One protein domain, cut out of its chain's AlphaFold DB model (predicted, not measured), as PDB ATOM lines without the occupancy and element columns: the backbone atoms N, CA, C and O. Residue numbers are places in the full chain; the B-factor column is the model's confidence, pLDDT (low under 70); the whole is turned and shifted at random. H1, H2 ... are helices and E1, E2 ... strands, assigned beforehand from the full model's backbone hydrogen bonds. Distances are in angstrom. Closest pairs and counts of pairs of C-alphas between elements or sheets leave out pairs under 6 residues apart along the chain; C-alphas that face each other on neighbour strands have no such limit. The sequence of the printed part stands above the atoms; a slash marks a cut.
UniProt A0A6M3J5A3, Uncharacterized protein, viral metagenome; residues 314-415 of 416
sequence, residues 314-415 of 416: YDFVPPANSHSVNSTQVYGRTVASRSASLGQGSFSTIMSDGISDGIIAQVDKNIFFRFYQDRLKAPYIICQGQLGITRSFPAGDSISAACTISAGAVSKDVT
ATOM      1  N   TYR A 314     158.038 182.350 128.919       96.19
ATOM      2  CA  TYR A 314     159.399 182.837 129.135       96.19
ATOM      3  C   TYR A 314     160.104 183.147 127.807       96.19
ATOM      4  O   TYR A 314     159.629 182.789 126.727       96.19
ATOM      5  N   ASP A 315     161.229 183.864 127.891       96.19
ATOM      6  CA  ASP A 315     162.077 184.249 126.754       96.19
ATOM      7  C   ASP A 315     161.328 184.956 125.608       96.19
ATOM      8  O   ASP A 315     161.551 184.677 124.428       96.19
ATOM      9  N   PHE A 316     160.428 185.890 125.946       97.50
ATOM     10  CA  PHE A 316     159.758 186.717 124.941       97.50
ATOM     11  C   PHE A 316     160.767 187.598 124.193       97.50
ATOM     12  O   PHE A 316     161.513 188.378 124.789       97.50
ATOM     13  N   VAL A 317     160.734 187.504 122.867       97.25
ATOM     14  CA  VAL A 317     161.476 188.341 121.930       97.25
ATOM     15  C   VAL A 317     160.456 189.034 121.030       97.25
ATOM     16  O   VAL A 317     159.736 188.357 120.291       97.25
ATOM     17  N   PRO A 318     160.359 190.372 121.063       96.69
ATOM     18  CA  PRO A 318     159.412 191.084 120.222       96.69
ATOM     19  C   PRO A 318     159.834 191.068 118.740       96.69
ATOM     20  O   PRO A 318     161.032 191.111 118.447       96.69
ATOM     21  N   PRO A 319     158.878 191.091 117.788       96.06
ATOM     22  CA  PRO A 319     159.188 191.352 116.385       96.06
ATOM     23  C   PRO A 319     159.894 192.705 116.225       96.06
ATOM     24  O   PRO A 319     159.374 193.746 116.649       96.06
ATOM     25  N   ALA A 320     161.075 192.699 115.608       93.19
ATOM     26  CA  ALA A 320     161.921 193.877 115.439       93.19
ATOM     27  C   ALA A 320     162.735 193.797 114.141       93.19
ATOM     28  O   ALA A 320     162.990 192.717 113.604       93.19
ATOM     29  N   ASN A 321     163.173 194.950 113.634       89.19
ATOM     30  CA  ASN A 321     164.046 194.995 112.466       89.19
ATOM     31  C   ASN A 321     165.463 194.543 112.832       89.19
ATOM     32  O   ASN A 321     166.095 195.097 113.729       89.19
ATOM     33  N   SER A 322     165.991 193.588 112.072       83.44
ATOM     34  CA  SER A 322     167.422 193.299 112.050       83.44
ATOM     35  C   SER A 322     168.097 194.207 111.030       83.44
ATOM     36  O   SER A 322     167.640 194.315 109.890       83.44
ATOM     37  N   HIS A 323     169.181 194.869 111.430       82.25
ATOM     38  CA  HIS A 323     169.950 195.764 110.572       82.25
ATOM     39  C   HIS A 323     171.264 195.100 110.168       82.25
ATOM     40  O   HIS A 323     172.080 194.754 111.020       82.25
ATOM     41  N   SER A 324     171.495 194.967 108.862       76.12
ATOM     42  CA  SER A 324     172.746 194.448 108.312       76.12
ATOM     43  C   SER A 324     173.521 195.558 107.609       76.12
ATOM     44  O   SER A 324     172.966 196.334 106.823       76.12
ATOM     45  N   VAL A 325     174.820 195.630 107.902       68.31
ATOM     46  CA  VAL A 325     175.776 196.504 107.220       68.31
ATOM     47  C   VAL A 325     176.750 195.600 106.487       68.31
ATOM     48  O   VAL A 325     177.513 194.874 107.119       68.31
ATOM     49  N   ASN A 326     176.722 195.638 105.158       59.28
ATOM     50  CA  ASN A 326     177.680 194.912 104.336       59.28
ATOM     51  C   ASN A 326     178.568 195.915 103.596       59.28
ATOM     52  O   ASN A 326     178.110 196.978 103.168       59.28
ATOM     53  N   SER A 327     179.850 195.598 103.454       68.31
ATOM     54  CA  SER A 327     180.801 196.449 102.743       68.31
ATOM     55  C   SER A 327     181.544 195.639 101.698       68.31
ATOM     56  O   SER A 327     182.196 194.649 102.029       68.31
ATOM     57  N   THR A 328     181.500 196.090 100.449       59.19
ATOM     58  CA  THR A 328     182.335 195.540  99.380       59.19
ATOM     59  C   THR A 328     183.498 196.491  99.137       59.19
ATOM     60  O   THR A 328     183.303 197.681  98.869       59.19
ATOM     61  N   GLN A 329     184.723 195.971  99.230       53.09
ATOM     62  CA  GLN A 329     185.895 196.690  98.746       53.09
ATOM     63  C   GLN A 329     185.923 196.608  97.218       53.09
ATOM     64  O   GLN A 329     185.955 195.520  96.648       53.09
ATOM     65  N   VAL A 330     185.907 197.763  96.555       65.19
ATOM     66  CA  VAL A 330     186.242 197.885  95.132       65.19
ATOM     67  C   VAL A 330     187.604 198.566  95.018       65.19
ATOM     68  O   VAL A 330     188.036 199.251  95.949       65.19
ATOM     69  N   TYR A 331     188.312 198.397  93.896       45.31
ATOM     70  CA  TYR A 331     189.597 199.079  93.720       45.31
ATOM     71  C   TYR A 331     189.424 200.596  93.896       45.31
ATOM     72  O   TYR A 331     188.668 201.240  93.171       45.31
ATOM     73  N   GLY A 332     190.106 201.147  94.904       60.34
ATOM     74  CA  GLY A 332     190.124 202.576  95.215       60.34
ATOM     75  C   GLY A 332     189.038 203.097  96.167       60.34
ATOM     76  O   GLY A 332     189.116 204.272  96.515       60.34
ATOM     77  N   ARG A 333     188.053 202.297  96.618       52.19
ATOM     78  CA  ARG A 333     187.079 202.732  97.651       52.19
ATOM     79  C   ARG A 333     186.298 201.584  98.305       52.19
ATOM     80  O   ARG A 333     186.140 200.509  97.738       52.19
ATOM     81  N   THR A 334     185.708 201.868  99.462       61.09
ATOM     82  CA  THR A 334     184.706 201.008 100.110       61.09
ATOM     83  C   THR A 334     183.307 201.507  99.761       61.09
ATOM     84  O   THR A 334     183.011 202.685  99.958       61.09
ATOM     85  N   VAL A 335     182.437 200.625  99.262       63.50
ATOM     86  CA  VAL A 335     181.003 200.910  99.106       63.50
ATOM     87  C   VAL A 335     180.260 200.178 100.223       63.50
ATOM     88  O   VAL A 335     180.339 198.953 100.317       63.50
ATOM     89  N   ALA A 336     179.579 200.930 101.089       64.94
ATOM     90  CA  ALA A 336     178.764 200.383 102.170       64.94
ATOM     91  C   ALA A 336     177.289 200.335 101.752       64.94
ATOM     92  O   ALA A 336     176.772 201.312 101.209       64.94
ATOM     93  N   SER A 337     176.609 199.227 102.040       67.31
ATOM     94  CA  SER A 337     175.155 199.111 101.944       67.31
ATOM     95  C   SER A 337     174.556 198.841 103.323       67.31
ATOM     96  O   SER A 337     175.168 198.199 104.181       67.31
ATOM     97  N   ARG A 338     173.353 199.373 103.550       64.31
ATOM     98  CA  ARG A 338     172.538 199.097 104.736       64.31
ATOM     99  C   ARG A 338     171.243 198.450 104.270       64.31
ATOM    100  O   ARG A 338     170.613 198.957 103.347       64.31
ATOM    101  N   SER A 339     170.867 197.342 104.896       70.44
ATOM    102  CA  SER A 339     169.597 196.653 104.668       70.44
ATOM    103  C   SER A 339     168.932 196.372 106.014       70.44
ATOM    104  O   SER A 339     169.623 196.211 107.024       70.44
ATOM    105  N   ALA A 340     167.600 196.356 106.039       77.94
ATOM    106  CA  ALA A 340     166.814 195.972 107.202       77.94
ATOM    107  C   ALA A 340     165.792 194.903 106.800       77.94
ATOM    108  O   ALA A 340     165.204 194.994 105.722       77.94
ATOM    109  N   SER A 341     165.585 193.912 107.662       82.25
ATOM    110  CA  SER A 341     164.562 192.873 107.500       82.25
ATOM    111  C   SER A 341     163.800 192.689 108.807       82.25
ATOM    112  O   SER A 341     164.430 192.633 109.867       82.25
ATOM    113  N   LEU A 342     162.474 192.559 108.740       88.81
ATOM    114  CA  LEU A 342     161.646 192.278 109.911       88.81
ATOM    115  C   LEU A 342     161.909 190.849 110.408       88.81
ATOM    116  O   LEU A 342     161.737 189.886 109.660       88.81
ATOM    117  N   GLY A 343     162.360 190.721 111.654       89.69
ATOM    118  CA  GLY A 343     162.483 189.444 112.348       89.69
ATOM    119  C   GLY A 343     161.159 189.031 112.989       89.69
ATOM    120  O   GLY A 343     160.398 189.882 113.452       89.69
ATOM    121  N   GLN A 344     160.902 187.723 113.035       92.38
ATOM    122  CA  GLN A 344     159.766 187.177 113.779       92.38
ATOM    123  C   GLN A 344     159.957 187.406 115.280       92.38
ATOM    124  O   GLN A 344     161.081 187.374 115.781       92.38
ATOM    125  N   GLY A 345     158.849 187.603 115.989       96.94
ATOM    126  CA  GLY A 345     158.849 187.491 117.441       96.94
ATOM    127  C   GLY A 345     158.855 186.028 117.872       96.94
ATOM    128  O   GLY A 345     158.537 185.136 117.081       96.94
ATOM    129  N   SER A 346     159.182 185.772 119.131       97.94
ATOM    130  CA  SER A 346     159.140 184.425 119.699       97.94
ATOM    131  C   SER A 346     158.903 184.447 121.199       97.94
ATOM    132  O   SER A 346     159.154 185.451 121.857       97.94
ATOM    133  N   PHE A 347     158.458 183.325 121.744       98.25
ATOM    134  CA  PHE A 347     158.482 183.034 123.177       98.25
ATOM    135  C   PHE A 347     158.448 181.520 123.376       98.25
ATOM    136  O   PHE A 347     158.157 180.773 122.440       98.25
ATOM    137  N   SER A 348     158.714 181.070 124.595       97.75
ATOM    138  CA  SER A 348     158.500 179.683 125.002       97.75
ATOM    139  C   SER A 348     157.475 179.621 126.129       97.75
ATOM    140  O   SER A 348     157.281 180.597 126.848       97.75
ATOM    141  N   THR A 349     156.792 178.492 126.285       97.12
ATOM    142  CA  THR A 349     155.813 178.277 127.363       97.12
ATOM    143  C   THR A 349     155.865 176.832 127.844       97.12
ATOM    144  O   THR A 349     156.120 175.918 127.049       97.12
ATOM    145  N   ILE A 350     155.660 176.629 129.145       96.62
ATOM    146  CA  ILE A 350     155.359 175.309 129.706       96.62
ATOM    147  C   ILE A 350     153.860 175.057 129.534       96.62
ATOM    148  O   ILE A 350     153.028 175.889 129.879       96.62
ATOM    149  N   MET A 351     153.526 173.905 128.964       93.75
ATOM    150  CA  MET A 351     152.157 173.533 128.623       93.75
ATOM    151  C   MET A 351     151.592 172.556 129.649       93.75
ATOM    152  O   MET A 351     152.328 171.740 130.207       93.75
ATOM    153  N   SER A 352     150.276 172.594 129.856       92.56
ATOM    154  CA  SER A 352     149.610 171.696 130.803       92.56
ATOM    155  C   SER A 352     149.580 170.269 130.264       92.56
ATOM    156  O   SER A 352     149.936 169.321 130.964       92.56
ATOM    157  N   ASP A 353     149.158 170.114 129.008       91.81
ATOM    158  CA  ASP A 353     149.085 168.819 128.330       91.81
ATOM    159  C   ASP A 353     149.624 168.855 126.892       91.81
ATOM    160  O   ASP A 353     149.819 167.801 126.289       91.81
ATOM    161  N   GLY A 354     149.873 170.044 126.330       89.12
ATOM    162  CA  GLY A 354     150.343 170.239 124.962       89.12
ATOM    163  C   GLY A 354     149.316 169.876 123.886       89.12
ATOM    164  O   GLY A 354     149.663 169.821 122.701       89.12
ATOM    165  N   ILE A 355     148.062 169.611 124.257       91.50
ATOM    166  CA  ILE A 355     147.005 169.114 123.366       91.50
ATOM    167  C   ILE A 355     145.735 169.963 123.470       91.50
ATOM    168  O   ILE A 355     145.210 170.369 122.433       91.50
ATOM    169  N   SER A 356     145.244 170.227 124.683       91.62
ATOM    170  CA  SER A 356     144.011 170.973 124.955       91.62
ATOM    171  C   SER A 356     144.243 172.376 125.525       91.62
ATOM    172  O   SER A 356     143.278 173.118 125.715       91.62
ATOM    173  N   ASP A 357     145.502 172.777 125.738       92.50
ATOM    174  CA  ASP A 357     145.853 174.151 126.104       92.50
ATOM    175  C   ASP A 357     145.246 175.169 125.113       92.50
ATOM    176  O   ASP A 357     145.411 175.065 123.896       92.50
ATOM    177  N   GLY A 358     144.563 176.194 125.636       91.38
ATOM    178  CA  GLY A 358     143.747 177.116 124.829       91.38
ATOM    179  C   GLY A 358     144.507 177.857 123.721       91.38
ATOM    180  O   GLY A 358     143.936 178.141 122.668       91.38
ATOM    181  N   ILE A 359     145.809 178.099 123.907       94.38
ATOM    182  CA  ILE A 359     146.667 178.746 122.906       94.38
ATOM    183  C   ILE A 359     146.838 177.901 121.632       94.38
ATOM    184  O   ILE A 359     147.042 178.445 120.549       94.38
ATOM    185  N   ILE A 360     146.676 176.575 121.722       94.31
ATOM    186  CA  ILE A 360     146.758 175.662 120.571       94.31
ATOM    187  C   ILE A 360     145.631 175.945 119.575       94.31
ATOM    188  O   ILE A 360     145.838 175.860 118.366       94.31
ATOM    189  N   ALA A 361     144.453 176.350 120.056       93.94
ATOM    190  CA  ALA A 361     143.339 176.727 119.191       93.94
ATOM    191  C   ALA A 361     143.601 178.020 118.395       93.94
ATOM    192  O   ALA A 361     142.794 178.371 117.530       93.94
ATOM    193  N   GLN A 362     144.695 178.734 118.684       96.06
ATOM    194  CA  GLN A 362     145.076 179.969 118.002       96.06
ATOM    195  C   GLN A 362     146.233 179.808 117.006       96.06
ATOM    196  O   GLN A 362     146.668 180.796 116.420       96.06
ATOM    197  N   VAL A 363     146.717 178.581 116.782       96.06
ATOM    198  CA  VAL A 363     147.734 178.290 115.756       96.06
ATOM    199  C   VAL A 363     147.249 178.747 114.375       96.06
ATOM    200  O   VAL A 363     146.069 178.623 114.050       96.06
ATOM    201  N   ASP A 364     148.171 179.292 113.582       96.19
ATOM    202  CA  ASP A 364     147.979 179.814 112.223       96.19
ATOM    203  C   ASP A 364     147.035 181.023 112.101       96.19
ATOM    204  O   ASP A 364     146.813 181.520 110.994       96.19
ATOM    205  N   LYS A 365     146.528 181.562 113.214       96.94
ATOM    206  CA  LYS A 365     145.724 182.792 113.228       96.94
ATOM    207  C   LYS A 365     146.600 184.018 113.460       96.94
ATOM    208  O   LYS A 365     147.561 183.953 114.227       96.94
ATOM    209  N   ASN A 366     146.244 185.133 112.821       96.69
ATOM    210  CA  ASN A 366     146.857 186.434 113.072       96.69
ATOM    211  C   ASN A 366     146.208 187.076 114.307       96.69
ATOM    212  O   ASN A 366     145.059 187.504 114.246       96.69
ATOM    213  N   ILE A 367     146.918 187.081 115.435       97.56
ATOM    214  CA  ILE A 367     146.379 187.482 116.742       97.56
ATOM    215  C   ILE A 367     147.260 188.536 117.406       97.56
ATOM    216  O   ILE A 367     148.452 188.657 117.103       97.56
ATOM    217  N   PHE A 368     146.686 189.289 118.342       98.12
ATOM    218  CA  PHE A 368     147.467 190.191 119.185       98.12
ATOM    219  C   PHE A 368     148.259 189.464 120.272       98.12
ATOM    220  O   PHE A 368     147.768 188.527 120.903       98.12
ATOM    221  N   PHE A 369     149.445 189.999 120.568       98.19
ATOM    222  CA  PHE A 369     150.263 189.662 121.727       98.19
ATOM    223  C   PHE A 369     150.613 190.921 122.507       98.19
ATOM    224  O   PHE A 369     150.996 191.937 121.925       98.19
ATOM    225  N   ARG A 370     150.520 190.838 123.834       97.12
ATOM    226  CA  ARG A 370     150.846 191.932 124.751       97.12
ATOM    227  C   ARG A 370     151.776 191.439 125.850       97.12
ATOM    228  O   ARG A 370     151.404 190.554 126.615       97.12
ATOM    229  N   PHE A 371     152.968 192.016 125.930       98.00
ATOM    230  CA  PHE A 371     153.998 191.638 126.891       98.00
ATOM    231  C   PHE A 371     154.262 192.753 127.898       98.00
ATOM    232  O   PHE A 371     154.686 193.846 127.533       98.00
ATOM    233  N   TYR A 372     154.086 192.445 129.175       96.44
ATOM    234  CA  TYR A 372     154.477 193.288 130.294       96.44
ATOM    235  C   TYR A 372     155.785 192.764 130.873       96.44
ATOM    236  O   TYR A 372     155.848 191.611 131.298       96.44
ATOM    237  N   GLN A 373     156.810 193.614 130.970       94.75
ATOM    238  CA  GLN A 373     158.039 193.257 131.694       94.75
ATOM    239  C   GLN A 373     157.764 193.017 133.191       94.75
ATOM    240  O   GLN A 373     158.461 192.243 133.844       94.75
ATOM    241  N   ASP A 374     156.753 193.697 133.728       92.56
ATOM    242  CA  ASP A 374     156.275 193.580 135.101       92.56
ATOM    243  C   ASP A 374     154.759 193.786 135.087       92.56
ATOM    244  O   ASP A 374     154.284 194.866 134.736       92.56
ATOM    245  N   ARG A 375     153.992 192.759 135.462       92.44
ATOM    246  CA  ARG A 375     152.521 192.764 135.392       92.44
ATOM    247  C   ARG A 375     151.855 193.824 136.273       92.44
ATOM    248  O   ARG A 375     150.667 194.082 136.120       92.44
ATOM    249  N   LEU A 376     152.600 194.403 137.217       93.38
ATOM    250  CA  LEU A 376     152.125 195.469 138.102       93.38
ATOM    251  C   LEU A 376     152.402 196.871 137.546       93.38
ATOM    252  O   LEU A 376     152.058 197.862 138.191       93.38
ATOM    253  N   LYS A 377     153.039 196.976 136.375       91.25
ATOM    254  CA  LYS A 377     153.363 198.250 135.734       91.25
ATOM    255  C   LYS A 377     152.563 198.434 134.453       91.25
ATOM    256  O   LYS A 377     152.221 197.477 133.769       91.25
ATOM    257  N   ALA A 378     152.286 199.696 134.140       91.19
ATOM    258  CA  ALA A 378     151.540 200.074 132.947       91.19
ATOM    259  C   ALA A 378     152.268 199.761 131.623       91.19
ATOM    260  O   ALA A 378     151.583 199.307 130.713       91.19
ATOM    261  N   PRO A 379     153.599 199.954 131.483       95.12
ATOM    262  CA  PRO A 379     154.252 199.781 130.191       95.12
ATOM    263  C   PRO A 379     154.218 198.344 129.670       95.12
ATOM    264  O   PRO A 379     154.508 197.397 130.408       95.12
ATOM    265  N   TYR A 380     153.936 198.202 128.378       96.31
ATOM    266  CA  TYR A 380     153.931 196.923 127.677       96.31
ATOM    267  C   TYR A 380     154.378 197.060 126.224       96.31
ATOM    268  O   TYR A 380     154.308 198.127 125.623       96.31
ATOM    269  N   ILE A 381     154.794 195.939 125.649       97.12
ATOM    270  CA  ILE A 381     155.061 195.790 124.222       97.12
ATOM    271  C   ILE A 381     153.844 195.129 123.581       97.12
ATOM    272  O   ILE A 381     153.297 194.175 124.139       97.12
ATOM    273  N   ILE A 382     153.422 195.610 122.416       97.12
ATOM    274  CA  ILE A 382     152.323 195.026 121.647       97.12
ATOM    275  C   ILE A 382     152.734 194.730 120.208       97.12
ATOM    276  O   ILE A 382     153.470 195.490 119.575       97.12
ATOM    277  N   CYS A 383     152.252 193.611 119.686       96.50
ATOM    278  CA  CYS A 383     152.351 193.262 118.276       96.50
ATOM    279  C   CYS A 383     151.148 192.419 117.842       96.50
ATOM    280  O   CYS A 383     150.438 191.852 118.671       96.50
ATOM    281  N   GLN A 384     150.941 192.331 116.531       97.00
ATOM    282  CA  GLN A 384     149.979 191.431 115.905       97.00
ATOM    283  C   GLN A 384     150.729 190.565 114.893       97.00
ATOM    284  O   GLN A 384     151.542 191.082 114.118       97.00
ATOM    285  N   GLY A 385     150.525 189.253 114.939       96.31
ATOM    286  CA  GLY A 385     151.198 188.330 114.032       96.31
ATOM    287  C   GLY A 385     150.595 186.933 114.030       96.31
ATOM    288  O   GLY A 385     149.880 186.540 114.952       96.31
ATOM    289  N   GLN A 386     150.922 186.167 112.988       97.50
ATOM    290  CA  GLN A 386     150.494 184.778 112.870       97.50
ATOM    291  C   GLN A 386     151.254 183.892 113.864       97.50
ATOM    292  O   GLN A 386     152.490 183.894 113.876       97.50
ATOM    293  N   LEU A 387     150.517 183.135 114.683       98.00
ATOM    294  CA  LEU A 387     151.083 182.251 115.702       98.00
ATOM    295  C   LEU A 387     151.524 180.902 115.116       98.00
ATOM    296  O   LEU A 387     150.693 180.110 114.675       98.00
ATOM    297  N   GLY A 388     152.817 180.601 115.207       97.44
ATOM    298  CA  GLY A 388     153.352 179.250 115.026       97.44
ATOM    299  C   GLY A 388     153.656 178.591 116.371       97.44
ATOM    300  O   GLY A 388     154.130 179.257 117.289       97.44
ATOM    301  N   ILE A 389     153.419 177.282 116.504       96.94
ATOM    302  CA  ILE A 389     153.737 176.516 117.722       96.94
ATOM    303  C   ILE A 389     154.453 175.213 117.351       96.94
ATOM    304  O   ILE A 389     153.918 174.385 116.616       96.94
ATOM    305  N   THR A 390     155.633 174.988 117.932       96.50
ATOM    306  CA  THR A 390     156.342 173.700 117.908       96.50
ATOM    307  C   THR A 390     156.381 173.115 119.315       96.50
ATOM    308  O   THR A 390     156.956 173.720 120.214       96.50
ATOM    309  N   ARG A 391     155.776 171.940 119.511       95.56
ATOM    310  CA  ARG A 391     155.615 171.295 120.827       95.56
ATOM    311  C   ARG A 391     156.674 170.225 121.078       95.56
ATOM    312  O   ARG A 391     157.070 169.520 120.151       95.56
ATOM    313  N   SER A 392     157.055 170.060 122.339       95.06
ATOM    314  CA  SER A 392     157.963 169.027 122.832       95.06
ATOM    315  C   SER A 392     157.310 168.239 123.970       95.06
ATOM    316  O   SER A 392     156.770 168.828 124.903       95.06
ATOM    317  N   PHE A 393     157.388 166.906 123.900       95.75
ATOM    318  CA  PHE A 393     156.817 165.971 124.882       95.75
ATOM    319  C   PHE A 393     157.919 165.089 125.499       95.75
ATOM    320  O   PHE A 393     158.011 163.898 125.187       95.75
ATOM    321  N   PRO A 394     158.823 165.661 126.311       93.44
ATOM    322  CA  PRO A 394     159.895 164.901 126.943       93.44
ATOM    323  C   PRO A 394     159.349 163.935 128.009       93.44
ATOM    324  O   PRO A 394     158.366 164.213 128.684       93.44
ATOM    325  N   ALA A 395     160.011 162.788 128.193       90.81
ATOM    326  CA  ALA A 395     159.573 161.757 129.146       90.81
ATOM    327  C   ALA A 395     159.920 162.063 130.619       90.81
ATOM    328  O   ALA A 395     159.396 161.406 131.516       90.81
ATOM    329  N   GLY A 396     160.835 163.004 130.868       91.38
ATOM    330  CA  GLY A 396     161.356 163.323 132.204       91.38
ATOM    331  C   GLY A 396     161.457 164.819 132.492       91.38
ATOM    332  O   GLY A 396     162.191 165.199 133.399       91.38
ATOM    333  N   ASP A 397     160.770 165.647 131.707       92.94
ATOM    334  CA  ASP A 397     160.736 167.102 131.866       92.94
ATOM    335  C   ASP A 397     159.330 167.621 131.517       92.94
ATOM    336  O   ASP A 397     158.458 166.846 131.113       92.94
ATOM    337  N   SER A 398     159.091 168.917 131.690       92.88
ATOM    338  CA  SER A 398     157.800 169.546 131.415       92.88
ATOM    339  C   SER A 398     157.496 169.572 129.915       92.88
ATOM    340  O   SER A 398     158.385 169.789 129.086       92.88
ATOM    341  N   ILE A 399     156.222 169.390 129.556       94.94
ATOM    342  CA  ILE A 399     155.753 169.613 128.182       94.94
ATOM    343  C   ILE A 399     155.928 171.100 127.879       94.94
ATOM    344  O   ILE A 399     155.573 171.952 128.690       94.94
ATOM    345  N   SER A 400     156.498 171.423 126.726       95.88
ATOM    346  CA  SER A 400     156.790 172.808 126.364       95.88
ATOM    347  C   SER A 400     156.503 173.083 124.900       95.88
ATOM    348  O   SER A 400     156.446 172.170 124.070       95.88
ATOM    349  N   ALA A 401     156.332 174.358 124.575       97.00
ATOM    350  CA  ALA A 401     156.265 174.820 123.204       97.00
ATOM    351  C   ALA A 401     157.206 175.992 122.956       97.00
ATOM    352  O   ALA A 401     157.301 176.908 123.769       97.00
ATOM    353  N   ALA A 402     157.839 175.963 121.785       97.56
ATOM    354  CA  ALA A 402     158.470 177.117 121.172       97.56
ATOM    355  C   ALA A 402     157.463 177.769 120.219       97.56
ATOM    356  O   ALA A 402     156.957 177.120 119.293       97.56
ATOM    357  N   CYS A 403     157.171 179.042 120.451       97.94
ATOM    358  CA  CYS A 403     156.185 179.807 119.708       97.94
ATOM    359  C   CYS A 403     156.859 180.888 118.861       97.94
ATOM    360  O   CYS A 403     157.799 181.548 119.309       97.94
ATOM    361  N   THR A 404     156.355 181.092 117.647       98.06
ATOM    362  CA  THR A 404     156.779 182.173 116.749       98.06
ATOM    363  C   THR A 404     155.623 183.124 116.469       98.06
ATOM    364  O   THR A 404     154.465 182.715 116.400       98.06
ATOM    365  N   ILE A 405     155.948 184.404 116.304       97.94
ATOM    366  CA  ILE A 405     155.015 185.478 115.969       97.94
ATOM    367  C   ILE A 405     155.459 186.059 114.628       97.94
ATOM    368  O   ILE A 405     156.378 186.883 114.555       97.94
ATOM    369  N   SER A 406     154.815 185.614 113.554       96.69
ATOM    370  CA  SER A 406     155.073 186.111 112.203       96.69
ATOM    371  C   SER A 406     154.283 187.397 111.974       96.69
ATOM    372  O   SER A 406     153.161 187.370 111.475       96.69
ATOM    373  N   ALA A 407     154.847 188.521 112.416       93.62
ATOM    374  CA  ALA A 407     154.221 189.838 112.327       93.62
ATOM    375  C   ALA A 407     154.454 190.509 110.963       93.62
ATOM    376  O   ALA A 407     155.510 190.341 110.352       93.62
ATOM    377  N   GLY A 408     153.488 191.318 110.518       89.25
ATOM    378  CA  GLY A 408     153.623 192.183 109.334       89.25
ATOM    379  C   GLY A 408     154.329 193.517 109.613       89.25
ATOM    380  O   GLY A 408     154.730 194.214 108.684       89.25
ATOM    381  N   ALA A 409     154.507 193.868 110.889       90.75
ATOM    382  CA  ALA A 409     155.152 195.096 111.336       90.75
ATOM    383  C   ALA A 409     155.998 194.853 112.593       90.75
ATOM    384  O   ALA A 409     155.856 193.842 113.283       90.75
ATOM    385  N   VAL A 410     156.883 195.804 112.900       93.94
ATOM    386  CA  VAL A 410     157.596 195.815 114.183       93.94
ATOM    387  C   VAL A 410     156.612 195.980 115.340       93.94
ATOM    388  O   VAL A 410     155.577 196.635 115.203       93.94
ATOM    389  N   SER A 411     156.966 195.413 116.488       95.12
ATOM    390  CA  SER A 411     156.278 195.687 117.747       95.12
ATOM    391  C   SER A 411     156.302 197.175 118.113       95.12
ATOM    392  O   SER A 411     157.128 197.953 117.624       95.12
ATOM    393  N   LYS A 412     155.365 197.572 118.973       96.12
ATOM    394  CA  LYS A 412     155.240 198.930 119.496       96.12
ATOM    395  C   LYS A 412     155.317 198.915 121.016       96.12
ATOM    396  O   LYS A 412     154.715 198.053 121.654       96.12
ATOM    397  N   ASP A 413     155.996 199.910 121.572       96.19
ATOM    398  CA  ASP A 413     156.109 200.104 123.014       96.19
ATOM    399  C   ASP A 413     155.040 201.092 123.480       96.19
ATOM    400  O   ASP A 413     155.009 202.237 123.027       96.19
ATOM    401  N   VAL A 414     154.183 200.658 124.398       95.88
ATOM    402  CA  VAL A 414     153.228 201.511 125.107       95.88
ATOM    403  C   VAL A 414     153.818 201.819 126.474       95.88
ATOM    404  O   VAL A 414     154.135 200.913 127.244       95.88
ATOM    405  N   THR A 415     154.021 203.097 126.766       92.06
ATOM    406  CA  THR A 415     154.724 203.573 127.964       92.06
ATOM    407  C   THR A 415     153.845 204.405 128.892       92.06
ATOM    408  O   THR A 415     154.245 204.617 130.041       92.06
TER     409      THR A 415
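This is residues 314 to 415 of the 416 residues of an uncharacterized protein of viral metagenome (UniProt A0A6M3J5A3). A twisted sheet of six strands folds over at a sharp bend in E6, and a long two-stranded arm, the hairpin of E2 and E3, reaches away from this body, with its tip, residues 329 to 334, sticking out free. The first part of E6 has E5 on one side and the short E8 on the other, its later part runs beside E7, followed by E4 and E1, and the small helix H1 only grazes the sheet. The printed part has 102 residues, with eight named strands and one named helix in the order E1 E2 E3 E4 H1 E5 E6 E7 E8; the class is mostly strand, and both sheets are antiparallel, the larger one branched at E6. The whole is loose, with a radius of gyration of the C-alphas of 18.5 A, and elongated, spanning 63 by 37 by 24 A, the arm making the length.

In the branched sheet, E6, residues 380 to 392, has three neighbours and bends by 92 degrees at residue 384. E5, residues 366 to 372, lies on one side of it, beside residues 380 to 386; they form an antiparallel hairpin at 111 degrees, with N 369 and O 383 within hydrogen-bond range at 2.8 A. On the other side lie E8, residues 412 to 414, beside residues 380 to 382, and E7, residues 400 to 407, beside residues 384 to 392. E6 and E8 are antiparallel at 122 degrees, with N 414 and O 380 2.8 A apart. E6 and E7 form a hairpin, antiparallel at 134 degrees, with N 388 and O 404 2.9 A apart. E5, E6 and E7 are a meander, each strand the antiparallel neighbour of the one before. E4, residues 345 to 350, is antiparallel to E7 at 159 degrees, with N 403 and O 347 2.8 A apart. On the other side of E4 lies the edge strand E1, residues 314 to 317, antiparallel at 173 degrees, with N 317 and O 346 2.8 A apart. The closest C-alphas of E1 and E5 are those of Phe 316 and Phe 371, 7.8 A apart. H1, residues 358 to 362, only grazes this sheet with its residues 359 to 362; its closest C-alphas to E6 are those of Gln 362 and Leu 387, 6.8 A apart. In H1, 0 of 1 O i to N i+4 pairs and 2 of 2 O i to N i+3 pairs are within hydrogen-bond range. E2, residues 321 to 330, and E3, residues 333 to 342, form a separate antiparallel hairpin at 161 degrees, with N 324 and O 339 2.9 A apart. E3 runs on into E4 across a break of 2 residues, at 46 degrees, and is only just apart from E7, at 8.2 A.

E1 begins at C-alpha 314, at (159.399, 182.837, 129.135). E2 is 28.3 A long and E3 30.1 A; E2 ends at C-alpha 330, at (186.242, 197.885, 95.132). E4 measures 17.6 A, E5 20.0 A, E6 28.6 A and E7 22.2 A. The short H1 has four strands before it and four after it along the chain. E8 ends at C-alpha 414, at (153.228, 201.511, 125.107).

The two C-alphas farthest apart are those of Gly 332 and Ser 356, 63.3 A. The printed part has no cut, and no link is long. The mean pLDDT of the printed part is 89.3; residues 325 to 338 are under 70.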